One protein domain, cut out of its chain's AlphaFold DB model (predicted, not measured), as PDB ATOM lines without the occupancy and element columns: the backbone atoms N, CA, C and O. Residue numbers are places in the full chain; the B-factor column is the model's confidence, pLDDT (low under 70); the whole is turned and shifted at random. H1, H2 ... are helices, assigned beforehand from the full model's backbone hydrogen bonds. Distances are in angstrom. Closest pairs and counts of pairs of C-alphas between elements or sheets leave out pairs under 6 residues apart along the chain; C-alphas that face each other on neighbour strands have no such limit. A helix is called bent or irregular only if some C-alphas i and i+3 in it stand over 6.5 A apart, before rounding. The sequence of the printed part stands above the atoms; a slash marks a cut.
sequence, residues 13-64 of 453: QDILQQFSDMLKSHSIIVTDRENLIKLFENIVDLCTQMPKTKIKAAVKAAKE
ATOM      1  N   GLN A  13     -16.028  12.234  80.678       75.25
ATOM      2  CA  GLN A  13     -16.805  11.095  81.175       75.25
ATOM      3  C   GLN A  13     -17.894  10.663  80.187       75.25
ATOM      4  O   GLN A  13     -18.159   9.472  80.048       75.25
ATOM      5  N   ASP A  14     -18.470  11.613  79.455       83.56
ATOM      6  CA  ASP A  14     -19.565  11.367  78.516       83.56
ATOM      7  C   ASP A  14     -19.087  10.581  77.279       83.56
ATOM      8  O   ASP A  14     -19.762   9.682  76.779       83.56
ATOM      9  N   ILE A  15     -17.852  10.842  76.837       79.19
ATOM     10  CA  ILE A  15     -17.215  10.133  75.715       79.19
ATOM     11  C   ILE A  15     -16.881   8.685  76.099       79.19
ATOM     12  O   ILE A  15     -17.117   7.762  75.318       79.19
ATOM     13  N   LEU A  16     -16.352   8.468  77.309       80.25
ATOM     14  CA  LEU A  16     -16.037   7.124  77.804       80.25
ATOM     15  C   LEU A  16     -17.303   6.277  77.979       80.25
ATOM     16  O   LEU A  16     -17.298   5.088  77.654       80.25
ATOM     17  N   GLN A  17     -18.396   6.898  78.429       84.31
ATOM     18  CA  GLN A  17     -19.688   6.236  78.554       84.31
ATOM     19  C   GLN A  17     -20.249   5.835  77.179       84.31
ATOM     20  O   GLN A  17     -20.583   4.668  76.980       84.31
ATOM     21  N   GLN A  18     -20.246   6.749  76.199       86.50
ATOM     22  CA  GLN A  18     -20.667   6.446  74.823       86.50
ATOM     23  C   GLN A  18     -19.850   5.310  74.201       86.50
ATOM     24  O   GLN A  18     -20.409   4.424  73.553       86.50
ATOM     25  N   PHE A  19     -18.534   5.291  74.424       81.38
ATOM     26  CA  PHE A  19     -17.677   4.222  73.922       81.38
ATOM     27  C   PHE A  19     -17.970   2.882  74.609       81.38
ATOM     28  O   PHE A  19     -18.043   1.847  73.945       81.38
ATOM     29  N   SER A  20     -18.212   2.890  75.924       82.12
ATOM     30  CA  SER A  20     -18.620   1.685  76.647       82.12
ATOM     31  C   SER A  20     -19.940   1.124  76.118       82.12
ATOM     32  O   SER A  20     -20.069  -0.095  76.010       82.12
ATOM     33  N   ASP A  21     -20.911   1.975  75.806       86.75
ATOM     34  CA  ASP A  21     -22.216   1.536  75.312       86.75
ATOM     35  C   ASP A  21     -22.141   1.078  73.844       86.75
ATOM     36  O   ASP A  21     -22.796   0.107  73.451       86.75
ATOM     37  N   MET A  22     -21.237   1.662  73.053       89.19
ATOM     38  CA  MET A  22     -20.891   1.165  71.721       89.19
ATOM     39  C   MET A  22     -20.271  -0.243  71.780       89.19
ATOM     40  O   MET A  22     -20.702  -1.133  71.051       89.19
ATOM     41  N   LEU A  23     -19.319  -0.494  72.684       85.44
ATOM     42  CA  LEU A  23     -18.727  -1.828  72.849       85.44
ATOM     43  C   LEU A  23     -19.758  -2.876  73.292       85.44
ATOM     44  O   LEU A  23     -19.766  -3.991  72.762       85.44
ATOM     45  N   LYS A  24     -20.657  -2.514  74.219       86.69
ATOM     46  CA  LYS A  24     -21.753  -3.391  74.664       86.69
ATOM     47  C   LYS A  24     -22.715  -3.715  73.521       86.69
ATOM     48  O   LYS A  24     -23.060  -4.880  73.342       86.69
ATOM     49  N   SER A  25     -23.112  -2.714  72.729       87.44
ATOM     50  CA  SER A  25     -24.038  -2.914  71.601       87.44
ATOM     51  C   SER A  25     -23.462  -3.808  70.502       87.44
ATOM     52  O   SER A  25     -24.213  -4.528  69.855       87.44
ATOM     53  N   HIS A  26     -22.136  -3.830  70.334       82.62
ATOM     54  CA  HIS A  26     -21.464  -4.670  69.337       82.62
ATOM     55  C   HIS A  26     -21.043  -6.039  69.892       82.62
ATOM     56  O   HIS A  26     -20.388  -6.811  69.195       82.62
ATOM     57  N   SER A  27     -21.417  -6.367  71.139       78.31
ATOM     58  CA  SER A  27     -21.045  -7.622  71.807       78.31
ATOM     59  C   SER A  27     -19.527  -7.874  71.790       78.31
ATOM     60  O   SER A  27     -19.062  -9.015  71.754       78.31
ATOM     61  N   ILE A  28     -18.728  -6.800  71.800       74.81
ATOM     62  CA  ILE A  28     -17.273  -6.901  71.824       74.81
ATOM     63  C   ILE A  28     -16.877  -7.156  73.273       74.81
ATOM     64  O   ILE A  28     -16.763  -6.235  74.082       74.81
ATOM     65  N   ILE A  29     -16.680  -8.429  73.608       74.75
ATOM     66  CA  ILE A  29     -16.110  -8.820  74.895       74.75
ATOM     67  C   ILE A  29     -14.627  -8.445  74.855       74.75
ATOM     68  O   ILE A  29     -13.808  -9.108  74.217       74.75
ATOM     69  N   VAL A  30     -14.285  -7.334  75.503       81.00
ATOM     70  CA  VAL A  30     -12.893  -6.964  75.755       81.00
ATOM     71  C   VAL A  30     -12.467  -7.691  77.024       81.00
ATOM     72  O   VAL A  30     -12.856  -7.297  78.120       81.00
ATOM     73  N   THR A  31     -11.701  -8.768  76.867       80.94
ATOM     74  CA  THR A  31     -11.166  -9.563  77.984       80.94
ATOM     75  C   THR A  31     -10.250  -8.741  78.891       80.94
ATOM     76  O   THR A  31     -10.300  -8.906  80.102       80.94
ATOM     77  N   ASP A  32      -9.526  -7.768  78.330       84.75
ATOM     78  CA  ASP A  32      -8.606  -6.905  79.079       84.75
ATOM     79  C   ASP A  32      -9.118  -5.464  79.168       84.75
ATOM     80  O   ASP A  32      -8.583  -4.536  78.550       84.75
ATOM     81  N   ARG A  33     -10.177  -5.259  79.954       83.25
ATOM     82  CA  ARG A  33     -10.751  -3.923  80.184       83.25
ATOM     83  C   ARG A  33      -9.708  -2.928  80.711       83.25
ATOM     84  O   ARG A  33      -9.720  -1.768  80.311       83.25
ATOM     85  N   GLU A  34      -8.782  -3.381  81.551       85.62
ATOM     86  CA  GLU A  34      -7.728  -2.547  82.144       85.62
ATOM     87  C   GLU A  34      -6.691  -2.071  81.118       85.62
ATOM     88  O   GLU A  34      -6.301  -0.902  81.129       85.62
ATOM     89  N   ASN A  35      -6.278  -2.942  80.190       82.44
ATOM     90  CA  ASN A  35      -5.348  -2.563  79.121       82.44
ATOM     91  C   ASN A  35      -6.000  -1.583  78.143       82.44
ATOM     92  O   ASN A  35      -5.349  -0.649  77.677       82.44
ATOM     93  N   LEU A  36      -7.297  -1.756  77.876       82.94
ATOM     94  CA  LEU A  36      -8.057  -0.835  77.042       82.94
ATOM     95  C   LEU A  36      -8.175   0.548  77.696       82.94
ATOM     96  O   LEU A  36      -7.952   1.554  77.031       82.94
ATOM     97  N   ILE A  37      -8.476   0.603  78.999       84.06
ATOM     98  CA  ILE A  37      -8.534   1.862  79.754       84.06
ATOM     99  C   ILE A  37      -7.173   2.571  79.714       84.06
ATOM    100  O   ILE A  37      -7.127   3.740  79.338       84.06
ATOM    101  N   LYS A  38      -6.065   1.860  79.968       83.81
ATOM    102  CA  LYS A  38      -4.706   2.429  79.861       83.81
ATOM    103  C   LYS A  38      -4.384   2.942  78.457       83.81
ATOM    104  O   LYS A  38      -3.744   3.980  78.309       83.81
ATOM    105  N   LEU A  39      -4.821   2.238  77.411       85.06
ATOM    106  CA  LEU A  39      -4.649   2.692  76.031       85.06
ATOM    107  C   LEU A  39      -5.433   3.987  75.772       85.06
ATOM    108  O   LEU A  39      -4.895   4.906  75.159       85.06
ATOM    109  N   PHE A  40      -6.670   4.085  76.263       84.06
ATOM    110  CA  PHE A  40      -7.475   5.301  76.140       84.06
ATOM    111  C   PHE A  40      -6.887   6.474  76.916       84.06
ATOM    112  O   PHE A  40      -6.808   7.568  76.365       84.06
ATOM    113  N   GLU A  41      -6.427   6.253  78.145       85.25
ATOM    114  CA  GLU A  41      -5.727   7.272  78.929       85.25
ATOM    115  C   GLU A  41      -4.482   7.765  78.188       85.25
ATOM    116  O   GLU A  41      -4.331   8.968  78.002       85.25
ATOM    117  N   ASN A  42      -3.666   6.858  77.636       82.62
ATOM    118  CA  ASN A  42      -2.497   7.222  76.833       82.62
ATOM    119  C   ASN A  42      -2.865   8.017  75.569       82.62
ATOM    120  O   ASN A  42      -2.159   8.955  75.207       82.62
ATOM    121  N   ILE A  43      -3.959   7.671  74.883       82.31
ATOM    122  CA  ILE A  43      -4.421   8.400  73.690       82.31
ATOM    123  C   ILE A  43      -4.932   9.793  74.069       82.31
ATOM    124  O   ILE A  43      -4.630  10.764  73.371       82.31
ATOM    125  N   VAL A  44      -5.693   9.914  75.159       87.50
ATOM    126  CA  VAL A  44      -6.200  11.202  75.650       87.50
ATOM    127  C   VAL A  44      -5.041  12.083  76.113       87.50
ATOM    128  O   VAL A  44      -4.991  13.261  75.758       87.50
ATOM    129  N   ASP A  45      -4.075  11.520  76.833       84.12
ATOM    130  CA  ASP A  45      -2.885  12.235  77.288       84.12
ATOM    131  C   ASP A  45      -2.030  12.687  76.091       84.12
ATOM    132  O   ASP A  45      -1.667  13.857  75.971       84.12
ATOM    133  N   LEU A  46      -1.851  11.828  75.083       83.50
ATOM    134  CA  LEU A  46      -1.190  12.198  73.828       83.50
ATOM    135  C   LEU A  46      -1.931  13.326  73.088       83.50
ATOM    136  O   LEU A  46      -1.305  14.260  72.580       83.50
ATOM    137  N   CYS A  47      -3.266  13.276  73.043       77.81
ATOM    138  CA  CYS A  47      -4.093  14.290  72.386       77.81
ATOM    139  C   CYS A  47      -4.147  15.622  73.151       77.81
ATOM    140  O   CYS A  47      -4.381  16.663  72.535       77.81
ATOM    141  N   THR A  48      -3.941  15.608  74.469       83.06
ATOM    142  CA  THR A  48      -3.931  16.818  75.308       83.06
ATOM    143  C   THR A  48      -2.542  17.447  75.395       83.06
ATOM    144  O   THR A  48      -2.434  18.674  75.381       83.06
ATOM    145  N   GLN A  49      -1.476  16.642  75.390       83.06
ATOM    146  CA  GLN A  49      -0.093  17.121  75.392       83.06
ATOM    147  C   GLN A  49       0.381  17.590  74.012       83.06
ATOM    148  O   GLN A  49       1.215  18.499  73.913       83.06
ATOM    149  N   MET A  50      -0.140  17.022  72.916       79.88
ATOM    150  CA  MET A  50       0.215  17.507  71.586       79.88
ATOM    151  C   MET A  50      -0.526  18.810  71.255       79.88
ATOM    152  O   MET A  50      -1.756  18.833  71.192       79.88
ATOM    153  N   PRO A  51       0.189  19.903  70.918       82.25
ATOM    154  CA  PRO A  51      -0.463  21.099  70.411       82.25
ATOM    155  C   PRO A  51      -1.257  20.736  69.151       82.25
ATOM    156  O   PRO A  51      -0.736  20.072  68.251       82.25
ATOM    157  N   LYS A  52      -2.515  21.187  69.074       75.88
ATOM    158  CA  LYS A  52      -3.487  20.846  68.009       75.88
ATOM    159  C   LYS A  52      -2.926  20.992  66.584       75.88
ATOM    160  O   LYS A  52      -3.358  20.299  65.666       75.88
ATOM    161  N   THR A  53      -1.940  21.870  66.396       72.81
ATOM    162  CA  THR A  53      -1.212  22.070  65.133       72.81
ATOM    163  C   THR A  53      -0.396  20.847  64.708       72.81
ATOM    164  O   THR A  53      -0.374  20.522  63.523       72.81
ATOM    165  N   LYS A  54       0.222  20.129  65.654       75.06
ATOM    166  CA  LYS A  54       0.987  18.905  65.388       75.06
ATOM    167  C   LYS A  54       0.083  17.708  65.125       75.06
ATOM    168  O   LYS A  54       0.397  16.931  64.235       75.06
ATOM    169  N   ILE A  55      -1.055  17.597  65.817       72.31
ATOM    170  CA  ILE A  55      -2.041  16.532  65.549       72.31
ATOM    171  C   ILE A  55      -2.580  16.689  64.126       72.31
ATOM    172  O   ILE A  55      -2.584  15.739  63.353       72.31
ATOM    173  N   LYS A  56      -2.946  17.913  63.726       74.00
ATOM    174  CA  LYS A  56      -3.446  18.181  62.372       74.00
ATOM    175  C   LYS A  56      -2.389  17.929  61.291       74.00
ATOM    176  O   LYS A  56      -2.737  17.452  60.216       74.00
ATOM    177  N   ALA A  57      -1.116  18.214  61.573       75.88
ATOM    178  CA  ALA A  57      -0.010  17.907  60.668       75.88
ATOM    179  C   ALA A  57       0.271  16.399  60.577       75.88
ATOM    180  O   ALA A  57       0.465  15.906  59.475       75.88
ATOM    181  N   ALA A  58       0.235  15.667  61.693       71.19
ATOM    182  CA  ALA A  58       0.425  14.217  61.722       71.19
ATOM    183  C   ALA A  58      -0.724  13.477  61.027       71.19
ATOM    184  O   ALA A  58      -0.479  12.610  60.198       71.19
ATOM    185  N   VAL A  59      -1.973  13.882  61.278       75.06
ATOM    186  CA  VAL A  59      -3.150  13.339  60.585       75.06
ATOM    187  C   VAL A  59      -3.103  13.671  59.095       75.06
ATOM    188  O   VAL A  59      -3.439  12.825  58.279       75.06
ATOM    189  N   LYS A  60      -2.651  14.875  58.711       82.44
ATOM    190  CA  LYS A  60      -2.468  15.225  57.296       82.44
ATOM    191  C   LYS A  60      -1.337  14.419  56.644       82.44
ATOM    192  O   LYS A  60      -1.515  13.957  55.528       82.44
ATOM    193  N   ALA A  61      -0.223  14.214  57.343       75.12
ATOM    194  CA  ALA A  61       0.912  13.433  56.857       75.12
ATOM    195  C   ALA A  61       0.594  11.933  56.741       75.12
ATOM    196  O   ALA A  61       1.065  11.295  55.815       75.12
ATOM    197  N   ALA A  62      -0.237  11.383  57.631       71.12
ATOM    198  CA  ALA A  62      -0.710  10.001  57.541       71.12
ATOM    199  C   ALA A  62      -1.744   9.791  56.421       71.12
ATOM    200  O   ALA A  62      -1.971   8.662  55.999       71.12
ATOM    201  N   LYS A  63      -2.385  10.869  55.951       77.19
ATOM    202  CA  LYS A  63      -3.392  10.831  54.882       77.19
ATOM    203  C   LYS A  63      -2.810  11.092  53.489       77.19
ATOM    204  O   LYS A  63      -3.512  10.894  52.505       77.19
ATOM    205  N   GLU A  64      -1.567  11.559  53.398       68.38
ATOM    206  CA  GLU A  64      -0.849  11.688  52.129       68.38
ATOM    207  C   GLU A  64      -0.021  10.410  51.899       68.38
ATOM    208  O   GLU A  64       0.789  10.059  52.760       68.38
TER     209      GLU A  64
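What this domain is: This is residues 13 to 64 of the 453 residues of an uncharacterized protein of viral metagenome (UniProt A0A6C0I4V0). Three helices form an open, loose frame: the longest one, H2, makes the middle piece, H3 turns off its far end as a corner, and H1 lies at the other end, where the chain folds back through residues 26 to 32. H1 and H2 stand apart with a gap between them, and none of the three helices touches another. The printed part has 52 residues with three named helices, in the order H1, H2, H3, and no named strand; the class is all helix. The whole is loose, with a radius of gyration of the C-alphas of 14.0 A, and only just elongated, with spans of 35 by 23 by 20 A.

How they stand to each other: H1, residues 13 to 25, comes first in the printed part. It is apart from H2, residues 33 to 49, with no C-alpha of the one within 8 A of the other. Residues 26 to 32 are a short link between the two. H3, residues 52 to 63, follows H2 after a tight link of 2 residues, Met 50 and Pro 51. H2 and H3 are close but not clearly touching, with 1 pair of C-alphas within 8 A. Their closest C-alphas, those of Cys 47 and Ile 55, are 7.5 A apart. They run opposite ways at a steep tilt of 66 degrees, and their centres are 18.7 A apart. H1 and H3 are apart. In H1, H2 and H3 every O i to N i+4 pair is within hydrogen-bond range.

Where its parts are: H1 begins at Gln 13, whose C-alpha is at (-16.805, 11.095, 81.175), and ends at Ser 25; its first and last C-alphas are 18.4 A apart. H2, the longest helix by residues with 17, begins at Arg 33, C-alpha at (-10.751, -3.923, 80.184), and is 24.1 A long from first to last C-alpha. H3 measures 16.5 A from Lys 52 to Lys 63, where the C-alpha is at (-3.392, 10.831, 54.882). No helix is bent or irregular.

The domain as a whole: The two C-alphas farthest apart, those of Ser 27 and Thr 53, are 36.3 A apart. From the C-alpha of Gln 13 to that of Glu 64 is 33.1 A. Residues 21 to 27, of which 21 to 25 belong to H1, stand free, and so do residues 56 to 64, of which 56 to 63 belong to H3. The printed part has no cut and no long link. The mean pLDDT of the printed part is 80.7, and residue 64 is the one printed residue under 70.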